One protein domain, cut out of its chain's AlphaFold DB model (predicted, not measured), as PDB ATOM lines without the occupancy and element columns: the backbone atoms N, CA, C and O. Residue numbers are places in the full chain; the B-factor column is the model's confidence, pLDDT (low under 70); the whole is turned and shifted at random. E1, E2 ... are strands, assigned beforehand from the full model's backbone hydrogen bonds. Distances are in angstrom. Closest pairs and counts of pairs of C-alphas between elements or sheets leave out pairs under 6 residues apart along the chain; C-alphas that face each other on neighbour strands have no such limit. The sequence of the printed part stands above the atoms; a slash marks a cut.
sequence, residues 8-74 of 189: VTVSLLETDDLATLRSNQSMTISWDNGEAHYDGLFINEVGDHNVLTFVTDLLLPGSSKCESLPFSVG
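Overview. This is residues 8 to 74 of the 189 residues of the protein "Hypothetical protein" of Ditylum brightwellii (UniProt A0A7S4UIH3). Little regular structure is here: a twisted antiparallel sheet of four short strands, order E2, E1, E4, E5, is extended past one end by the antiparallel pair E3 and E6. Two long loops, residues 13 to 27 and 31 to 46, are tied by a short pairing of residues 22 to 23 with 41 to 42. The 67 printed residues, with six named strands, E1 to E6 along the chain, and no named helix, are all strand in class, though strands hold just 23. The whole is only just compact, close to loose, with radius of gyration of the C-alphas 12.6 A and spans of 35 by 26 by 15 A.

Arrangement. Inner strands E1, residues 8 to 12, and E4, residues 52 to 56, are antiparallel; N 9 and O 55, 2.8 A apart, are within hydrogen-bond range, as are the pairs below. Edge strand E2, residues 28 to 30, forms a hairpin with E1, N 29 to O 8 2.9 A. Edge strand E5, residues 65 to 67, forms one with E4, N 54 to O 66 2.8 A. E3, residues 47 to 50, runs on into E4 at 25 degrees and is antiparallel to E6, residues 71 to 73, N 50 to O 71 2.8 A.

Along the chain. E1, 13.6 A long, begins at C-alpha 8 (119.945, 98.906, 125.128); E4 is 13.4 A long; E6 ends at C-alpha 73 (117.077, 120.998, 116.902).

Size, cuts and confidence. The farthest C-alphas, of Pro 61 and Gly 74, are 37.9 A apart. The printed part has no cut; links E1 to E2 and E2 to E3 are long. Residues 14 to 18 have pLDDT under 70.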
ATOM      1  N   VAL A   8     119.255  97.674 125.493       97.06
ATOM      2  CA  VAL A   8     119.945  98.906 125.128       97.06
ATOM      3  C   VAL A   8     119.118 100.048 125.688       97.06
ATOM      4  O   VAL A   8     117.896 100.012 125.580       97.06
ATOM      5  N   THR A   9     119.776 101.038 126.272       97.25
ATOM      6  CA  THR A   9     119.173 102.287 126.731       97.25
ATOM      7  C   THR A   9     119.736 103.434 125.911       97.25
ATOM      8  O   THR A   9     120.951 103.506 125.723       97.25
ATOM      9  N   VAL A  10     118.868 104.324 125.440       97.31
ATOM     10  CA  VAL A  10     119.252 105.585 124.806       97.31
ATOM     11  C   VAL A  10     119.124 106.730 125.806       97.31
ATOM     12  O   VAL A  10     118.190 106.775 126.606       97.31
ATOM     13  N   SER A  11     120.064 107.664 125.765       94.62
ATOM     14  CA  SER A  11     120.019 108.927 126.495       94.62
ATOM     15  C   SER A  11     120.556 110.053 125.620       94.62
ATOM     16  O   SER A  11     121.247 109.809 124.629       94.62
ATOM     17  N   LEU A  12     120.258 111.296 125.988       92.50
ATOM     18  CA  LEU A  12     121.019 112.428 125.472       92.50
ATOM     19  C   LEU A  12     122.377 112.458 126.180       92.50
ATOM     20  O   LEU A  12     122.458 112.137 127.369       92.50
ATOM     21  N   LEU A  13     123.441 112.796 125.459       87.00
ATOM     22  CA  LEU A  13     124.693 113.190 126.088       87.00
ATOM     23  C   LEU A  13     124.445 114.507 126.831       87.00
ATOM     24  O   LEU A  13     123.921 115.438 126.230       87.00
ATOM     25  N   GLU A  14     124.796 114.583 128.117       68.31
ATOM     26  CA  GLU A  14     124.712 115.838 128.871       68.31
ATOM     27  C   GLU A  14     125.659 116.864 128.238       68.31
ATOM     28  O   GLU A  14     126.877 116.816 128.413       68.31
ATOM     29  N   THR A  15     125.085 117.758 127.445       58.38
ATOM     30  CA  THR A  15     125.707 119.004 127.003       58.38
ATOM     31  C   THR A  15     125.205 120.131 127.904       58.38
ATOM     32  O   THR A  15     124.181 119.973 128.563       58.38
ATOM     33  N   ASP A  16     125.888 121.277 127.941       54.19
ATOM     34  CA  ASP A  16     125.499 122.429 128.782       54.19
ATOM     35  C   ASP A  16     124.088 123.002 128.463       54.19
ATOM     36  O   ASP A  16     123.594 123.874 129.180       54.19
ATOM     37  N   ASP A  17     123.419 122.487 127.423       60.00
ATOM     38  CA  ASP A  17     122.020 122.746 127.074       60.00
ATOM     39  C   ASP A  17     121.038 121.831 127.835       60.00
ATOM     40  O   ASP A  17     121.171 120.610 127.859       60.00
ATOM     41  N   LEU A  18     119.973 122.427 128.388       64.12
ATOM     42  CA  LEU A  18     118.883 121.783 129.150       64.12
ATOM     43  C   LEU A  18     117.974 120.840 128.321       64.12
ATOM     44  O   LEU A  18     116.861 120.518 128.749       64.12
ATOM     45  N   ALA A  19     118.398 120.427 127.126       81.44
ATOM     46  CA  ALA A  19     117.592 119.592 126.246       81.44
ATOM     47  C   ALA A  19     117.328 118.223 126.884       81.44
ATOM     48  O   ALA A  19     118.206 117.601 127.482       81.44
ATOM     49  N   THR A  20     116.093 117.736 126.769       88.12
ATOM     50  CA  THR A  20     115.702 116.448 127.346       88.12
ATOM     51  C   THR A  20     115.258 115.514 126.237       88.12
ATOM     52  O   THR A  20     114.276 115.775 125.544       88.12
ATOM     53  N   LEU A  21     115.938 114.374 126.096       92.94
ATOM     54  CA  LEU A  21     115.468 113.314 125.210       92.94
ATOM     55  C   LEU A  21     114.211 112.664 125.788       92.94
ATOM     56  O   LEU A  21     114.188 112.218 126.936       92.94
ATOM     57  N   ARG A  22     113.176 112.572 124.958       92.81
ATOM     58  CA  ARG A  22     111.891 111.965 125.290       92.81
ATOM     59  C   ARG A  22     111.573 110.844 124.310       92.81
ATOM     60  O   ARG A  22     112.122 110.769 123.211       92.81
ATOM     61  N   SER A  23     110.655 109.976 124.713       94.38
ATOM     62  CA  SER A  23     110.125 108.899 123.881       94.38
ATOM     63  C   SER A  23     108.630 108.765 124.120       94.38
ATOM     64  O   SER A  23     108.169 108.873 125.256       94.38
ATOM     65  N   ASN A  24     107.865 108.522 123.057       93.19
ATOM     66  CA  ASN A  24     106.464 108.103 123.174       93.19
ATOM     67  C   ASN A  24     106.313 106.575 123.329       93.19
ATOM     68  O   ASN A  24     105.194 106.080 123.460       93.19
ATOM     69  N   GLN A  25     107.430 105.841 123.321       93.88
ATOM     70  CA  GLN A  25     107.506 104.407 123.569       93.88
ATOM     71  C   GLN A  25     108.381 104.135 124.801       93.88
ATOM     72  O   GLN A  25     107.935 104.315 125.931       93.88
ATOM     73  N   SER A  26     109.625 103.696 124.598       94.06
ATOM     74  CA  SER A  26     110.576 103.383 125.661       94.06
ATOM     75  C   SER A  26     111.946 103.982 125.360       94.06
ATOM     76  O   SER A  26     112.361 104.064 124.206       94.06
ATOM     77  N   MET A  27     112.660 104.355 126.421       95.81
ATOM     78  CA  MET A  27     114.077 104.735 126.372       95.81
ATOM     79  C   MET A  27     115.002 103.518 126.497       95.81
ATOM     80  O   MET A  27     116.200 103.628 126.264       95.81
ATOM     81  N   THR A  28     114.448 102.355 126.847       96.38
ATOM     82  CA  THR A  28     115.170 101.086 126.958       96.38
ATOM     83  C   THR A  28     114.432 100.005 126.181       96.38
ATOM     84  O   THR A  28     113.264  99.721 126.456       96.38
ATOM     85  N   ILE A  29     115.109  99.375 125.227       95.69
ATOM     86  CA  ILE A  29     114.543  98.323 124.375       95.69
ATOM     87  C   ILE A  29     115.394  97.058 124.431       95.69
ATOM     88  O   ILE A  29     116.563  97.089 124.810       95.69
ATOM     89  N   SER A  30     114.805  95.922 124.067       94.00
ATOM     90  CA  SER A  30     115.556  94.679 123.873       94.00
ATOM     91  C   SER A  30     116.094  94.585 122.452       94.00
ATOM     92  O   SER A  30     115.477  95.085 121.518       94.00
ATOM     93  N   TRP A  31     117.200  93.863 122.299       91.38
ATOM     94  CA  TRP A  31     117.702  93.478 120.986       91.38
ATOM     95  C   TRP A  31     116.693  92.597 120.234       91.38
ATOM     96  O   TRP A  31     116.094  91.679 120.814       91.38
ATOM     97  N   ASP A  32     116.581  92.832 118.932       89.50
ATOM     98  CA  ASP A  32     115.912  91.976 117.964       89.50
ATOM     99  C   ASP A  32     116.904  91.566 116.872       89.50
ATOM    100  O   ASP A  32     117.458  92.400 116.169       89.50
ATOM    101  N   ASN A  33     117.201  90.268 116.797       87.31
ATOM    102  CA  ASN A  33     118.174  89.686 115.864       87.31
ATOM    103  C   ASN A  33     119.532  90.428 115.758       87.31
ATOM    104  O   ASN A  33     120.134  90.492 114.690       87.31
ATOM    105  N   GLY A  34     120.031  90.966 116.876       88.62
ATOM    106  CA  GLY A  34     121.302  91.702 116.923       88.62
ATOM    107  C   GLY A  34     121.191  93.199 116.618       88.62
ATOM    108  O   GLY A  34     122.207  93.884 116.621       88.62
ATOM    109  N   GLU A  35     119.979  93.716 116.429       91.25
ATOM    110  CA  GLU A  35     119.695  95.135 116.212       91.25
ATOM    111  C   GLU A  35     118.794  95.696 117.320       91.25
ATOM    112  O   GLU A  35     118.087  94.963 118.010       91.25
ATOM    113  N   ALA A  36     118.838  97.009 117.529       92.50
ATOM    114  CA  ALA A  36     117.985  97.714 118.477       92.50
ATOM    115  C   ALA A  36     117.373  98.919 117.750       92.50
ATOM    116  O   ALA A  36     118.094  99.845 117.379       92.50
ATOM    117  N   HIS A  37     116.058  98.887 117.513       93.44
ATOM    118  CA  HIS A  37     115.333  99.928 116.781       93.44
ATOM    119  C   HIS A  37     114.518 100.802 117.732       93.44
ATOM    120  O   HIS A  37     113.671 100.296 118.468       93.44
ATOM    121  N   TYR A  38     114.767 102.109 117.705       95.12
ATOM    122  CA  TYR A  38     113.994 103.079 118.472       95.12
ATOM    123  C   TYR A  38     113.047 103.839 117.557       95.12
ATOM    124  O   TYR A  38     113.477 104.456 116.586       95.12
ATOM    125  N   ASP A  39     111.775 103.861 117.936       93.38
ATOM    126  CA  ASP A  39     110.739 104.646 117.284       93.38
ATOM    127  C   ASP A  39     110.218 105.729 118.228       93.38
ATOM    128  O   ASP A  39     110.047 105.510 119.428       93.38
ATOM    129  N   GLY A  40     109.947 106.910 117.668       93.44
ATOM    130  CA  GLY A  40     109.296 107.998 118.396       93.44
ATOM    131  C   GLY A  40     110.139 108.633 119.505       93.44
ATOM    132  O   GLY A  40     109.581 109.163 120.467       93.44
ATOM    133  N   LEU A  41     111.468 108.604 119.358       94.62
ATOM    134  CA  LEU A  41     112.359 109.499 120.095       94.62
ATOM    135  C   LEU A  41     112.179 110.934 119.598       94.62
ATOM    136  O   LEU A  41     112.067 111.165 118.393       94.62
ATOM    137  N   PHE A  42     112.177 111.895 120.513       92.31
ATOM    138  CA  PHE A  42     112.093 113.310 120.170       92.31
ATOM    139  C   PHE A  42     112.772 114.191 121.218       92.31
ATOM    140  O   PHE A  42     112.901 113.820 122.385       92.31
ATOM    141  N   ILE A  43     113.196 115.368 120.771       91.94
ATOM    142  CA  ILE A  43     113.705 116.472 121.584       91.94
ATOM    143  C   ILE A  43     112.898 117.688 121.144       91.94
ATOM    144  O   ILE A  43     112.760 117.921 119.941       91.94
ATOM    145  N   ASN A  44     112.319 118.407 122.099       89.75
ATOM    146  CA  ASN A  44     111.543 119.605 121.793       89.75
ATOM    147  C   ASN A  44     112.431 120.840 121.840       89.75
ATOM    148  O   ASN A  44     112.287 121.728 121.012       89.75
ATOM    149  N   GLU A  45     113.340 120.866 122.803       90.50
ATOM    150  CA  GLU A  45     114.161 122.006 123.144       90.50
ATOM    151  C   GLU A  45     115.192 122.291 122.040       90.50
ATOM    152  O   GLU A  45     115.883 121.395 121.549       90.50
ATOM    153  N   VAL A  46     115.298 123.561 121.651       89.12
ATOM    154  CA  VAL A  46     116.349 124.043 120.747       89.12
ATOM    155  C   VAL A  46     117.736 123.755 121.310       89.12
ATOM    156  O   VAL A  46     117.999 123.996 122.485       89.12
ATOM    157  N   GLY A  47     118.635 123.306 120.437       87.62
ATOM    158  CA  GLY A  47     120.044 123.082 120.750       87.62
ATOM    159  C   GLY A  47     120.828 122.759 119.485       87.62
ATOM    160  O   GLY A  47     120.283 122.174 118.544       87.62
ATOM    161  N   ASP A  48     122.097 123.152 119.420       84.50
ATOM    162  CA  ASP A  48     122.909 123.050 118.201       84.50
ATOM    163  C   ASP A  48     123.902 121.870 118.193       84.50
ATOM    164  O   ASP A  48     124.480 121.580 117.144       84.50
ATOM    165  N   HIS A  49     124.027 121.130 119.303       87.06
ATOM    166  CA  HIS A  49     124.997 120.032 119.462       87.06
ATOM    167  C   HIS A  49     124.450 118.803 120.215       87.06
ATOM    168  O   HIS A  49     125.123 118.226 121.069       87.06
ATOM    169  N   ASN A  50     123.246 118.343 119.879       90.25
ATOM    170  CA  ASN A  50     122.678 117.138 120.483       90.25
ATOM    171  C   ASN A  50     123.407 115.872 120.004       90.25
ATOM    172  O   ASN A  50     123.615 115.684 118.806       90.25
ATOM    173  N   VAL A  51     123.743 114.970 120.931       93.25
ATOM    174  CA  VAL A  51     124.328 113.649 120.639       93.25
ATOM    175  C   VAL A  51     123.560 112.583 121.413       93.25
ATOM    176  O   VAL A  51     123.431 112.673 122.632       93.25
ATOM    177  N   LEU A  52     123.062 111.550 120.729       95.31
ATOM    178  CA  LEU A  52     122.441 110.403 121.390       95.31
ATOM    179  C   LEU A  52     123.518 109.413 121.823       95.31
ATOM    180  O   LEU A  52     124.363 109.023 121.020       95.31
ATOM    181  N   THR A  53     123.452 108.969 123.072       95.62
ATOM    182  CA  THR A  53     124.269 107.880 123.605       95.62
ATOM    183  C   THR A  53     123.413 106.628 123.740       95.62
ATOM    184  O   THR A  53     122.350 106.665 124.351       95.62
ATOM    185  N   PHE A  54     123.898 105.502 123.224       96.25
ATOM    186  CA  PHE A  54     123.269 104.194 123.369       96.25
ATOM    187  C   PHE A  54     124.176 103.293 124.200       96.25
ATOM    188  O   PHE A  54     125.351 103.132 123.869       96.25
ATOM    189  N   VAL A  55     123.643 102.698 125.264       96.56
ATOM    190  CA  VAL A  55     124.388 101.810 126.169       96.56
ATOM    191  C   VAL A  55     123.660 100.485 126.307       96.56
ATOM    192  O   VAL A  55     122.483 100.463 126.657       96.56
ATOM    193  N   THR A  56     124.350  99.373 126.068       95.56
ATOM    194  CA  THR A  56     123.806  98.032 126.304       95.56
ATOM    195  C   THR A  56     124.260  97.442 127.637       95.56
ATOM    196  O   THR A  56     125.372  97.699 128.096       95.56
ATOM    197  N   ASP A  57     123.408  96.613 128.247       94.44
ATOM    198  CA  ASP A  57     123.758  95.801 129.420       94.44
ATOM    199  C   ASP A  57     124.588  94.548 129.069       94.44
ATOM    200  O   ASP A  57     125.049  93.831 129.960       94.44
ATOM    201  N   LEU A  58     124.790  94.276 127.777       91.50
ATOM    202  CA  LEU A  58     125.656  93.213 127.290       91.50
ATOM    203  C   LEU A  58     127.124  93.651 127.367       91.50
ATOM    204  O   LEU A  58     127.521  94.650 126.768       91.50
ATOM    205  N   LEU A  59     127.955  92.875 128.063       90.56
ATOM    206  CA  LEU A  59     129.397  93.101 128.087       90.56
ATOM    207  C   LEU A  59     130.011  92.660 126.753       90.56
ATOM    208  O   LEU A  59     130.031  91.471 126.435       90.56
ATOM    209  N   LEU A  60     130.520  93.621 125.987       90.94
ATOM    210  CA  LEU A  60     131.194  93.373 124.716       90.94
ATOM    211  C   LEU A  60     132.719  93.498 124.885       90.94
ATOM    212  O   LEU A  60     133.166  94.314 125.690       90.94
ATOM    213  N   PRO A  61     133.540  92.754 124.116       91.75
ATOM    214  CA  PRO A  61     135.004  92.847 124.202       91.75
ATOM    215  C   PRO A  61     135.581  94.235 123.882       91.75
ATOM    216  O   PRO A  61     136.717  94.519 124.249       91.75
ATOM    217  N   GLY A  62     134.823  95.068 123.158       91.12
ATOM    218  CA  GLY A  62     135.193  96.439 122.811       91.12
ATOM    219  C   GLY A  62     134.495  97.460 123.707       91.12
ATOM    220  O   GLY A  62     134.979  97.793 124.782       91.12
ATOM    221  N   SER A  63     133.354  97.966 123.241       93.06
ATOM    222  CA  SER A  63     132.541  98.950 123.956       93.06
ATOM    223  C   SER A  63     131.090  98.492 124.002       93.06
ATOM    224  O   SER A  63     130.569  97.989 123.010       93.06
ATOM    225  N   SER A  64     130.431  98.720 125.135       94.94
ATOM    226  CA  SER A  64     128.975  98.585 125.285       94.94
ATOM    227  C   SER A  64     128.244  99.918 125.072       94.94
ATOM    228  O   SER A  64     127.043  99.998 125.314       94.94
ATOM    229  N   LYS A  65     128.964 100.961 124.638       94.69
ATOM    230  CA  LYS A  65     128.459 102.304 124.338       94.69
ATOM    231  C   LYS A  65     128.757 102.684 122.886       94.69
ATOM    232  O   LYS A  65     129.888 102.489 122.428       94.69
ATOM    233  N   CYS A  66     127.792 103.294 122.206       93.88
ATOM    234  CA  CYS A  66     128.004 104.027 120.958       93.88
ATOM    235  C   CYS A  66     127.259 105.369 120.979       93.88
ATOM    236  O   CYS A  66     126.343 105.570 121.777       93.88
ATOM    237  N   GLU A  67     127.682 106.296 120.125       95.38
ATOM    238  CA  GLU A  67     127.131 107.649 120.034       95.38
ATOM    239  C   GLU A  67     126.689 107.946 118.598       95.38
ATOM    240  O   GLU A  67     127.261 107.413 117.642       95.38
ATOM    241  N   SER A  68     125.664 108.783 118.442       94.88
ATOM    242  CA  SER A  68     125.297 109.336 117.138       94.88
ATOM    243  C   SER A  68     126.311 110.386 116.675       94.88
ATOM    244  O   SER A  68     127.132 110.878 117.447       94.88
ATOM    245  N   LEU A  69     126.208 110.803 115.413       94.25
ATOM    246  CA  LEU A  69     126.762 112.098 115.011       94.25
ATOM    247  C   LEU A  69     125.997 113.232 115.721       94.25
ATOM    248  O   LEU A  69     124.820 113.035 116.051       94.25
ATOM    249  N   PRO A  70     126.630 114.397 115.950       92.06
ATOM    250  CA  PRO A  70     125.932 115.553 116.490       92.06
ATOM    251  C   PRO A  70     124.876 116.062 115.505       92.06
ATOM    252  O   PRO A  70     125.070 116.017 114.287       92.06
ATOM    253  N   PHE A  71     123.769 116.566 116.036       91.38
ATOM    254  CA  PHE A  71     122.689 117.175 115.264       91.38
ATOM    255  C   PHE A  71     122.066 118.347 116.023       91.38
ATOM    256  O   PHE A  71     122.173 118.452 117.244       91.38
ATOM    257  N   SER A  72     121.385 119.225 115.291       90.00
ATOM    258  CA  SER A  72     120.693 120.378 115.856       90.00
ATOM    259  C   SER A  72     119.177 120.201 115.838       90.00
ATOM    260  O   SER A  72     118.607 119.563 114.949       90.00
ATOM    261  N   VAL A  73     118.524 120.800 116.829       90.19
ATOM    262  CA  VAL A  73     117.077 120.998 116.902       90.19
ATOM    263  C   VAL A  73     116.837 122.498 116.779       90.19
ATOM    264  O   VAL A  73     117.332 123.287 117.584       90.19
ATOM    265  N   GLY A  74     116.139 122.894 115.718       89.81
ATOM    266  CA  GLY A  74     115.837 124.292 115.421       89.81
ATOM    267  C   GLY A  74     114.427 124.693 115.840       89.81
ATOM    268  O   GLY A  74     113.561 123.846 116.044       89.81
TER     269      GLY A  74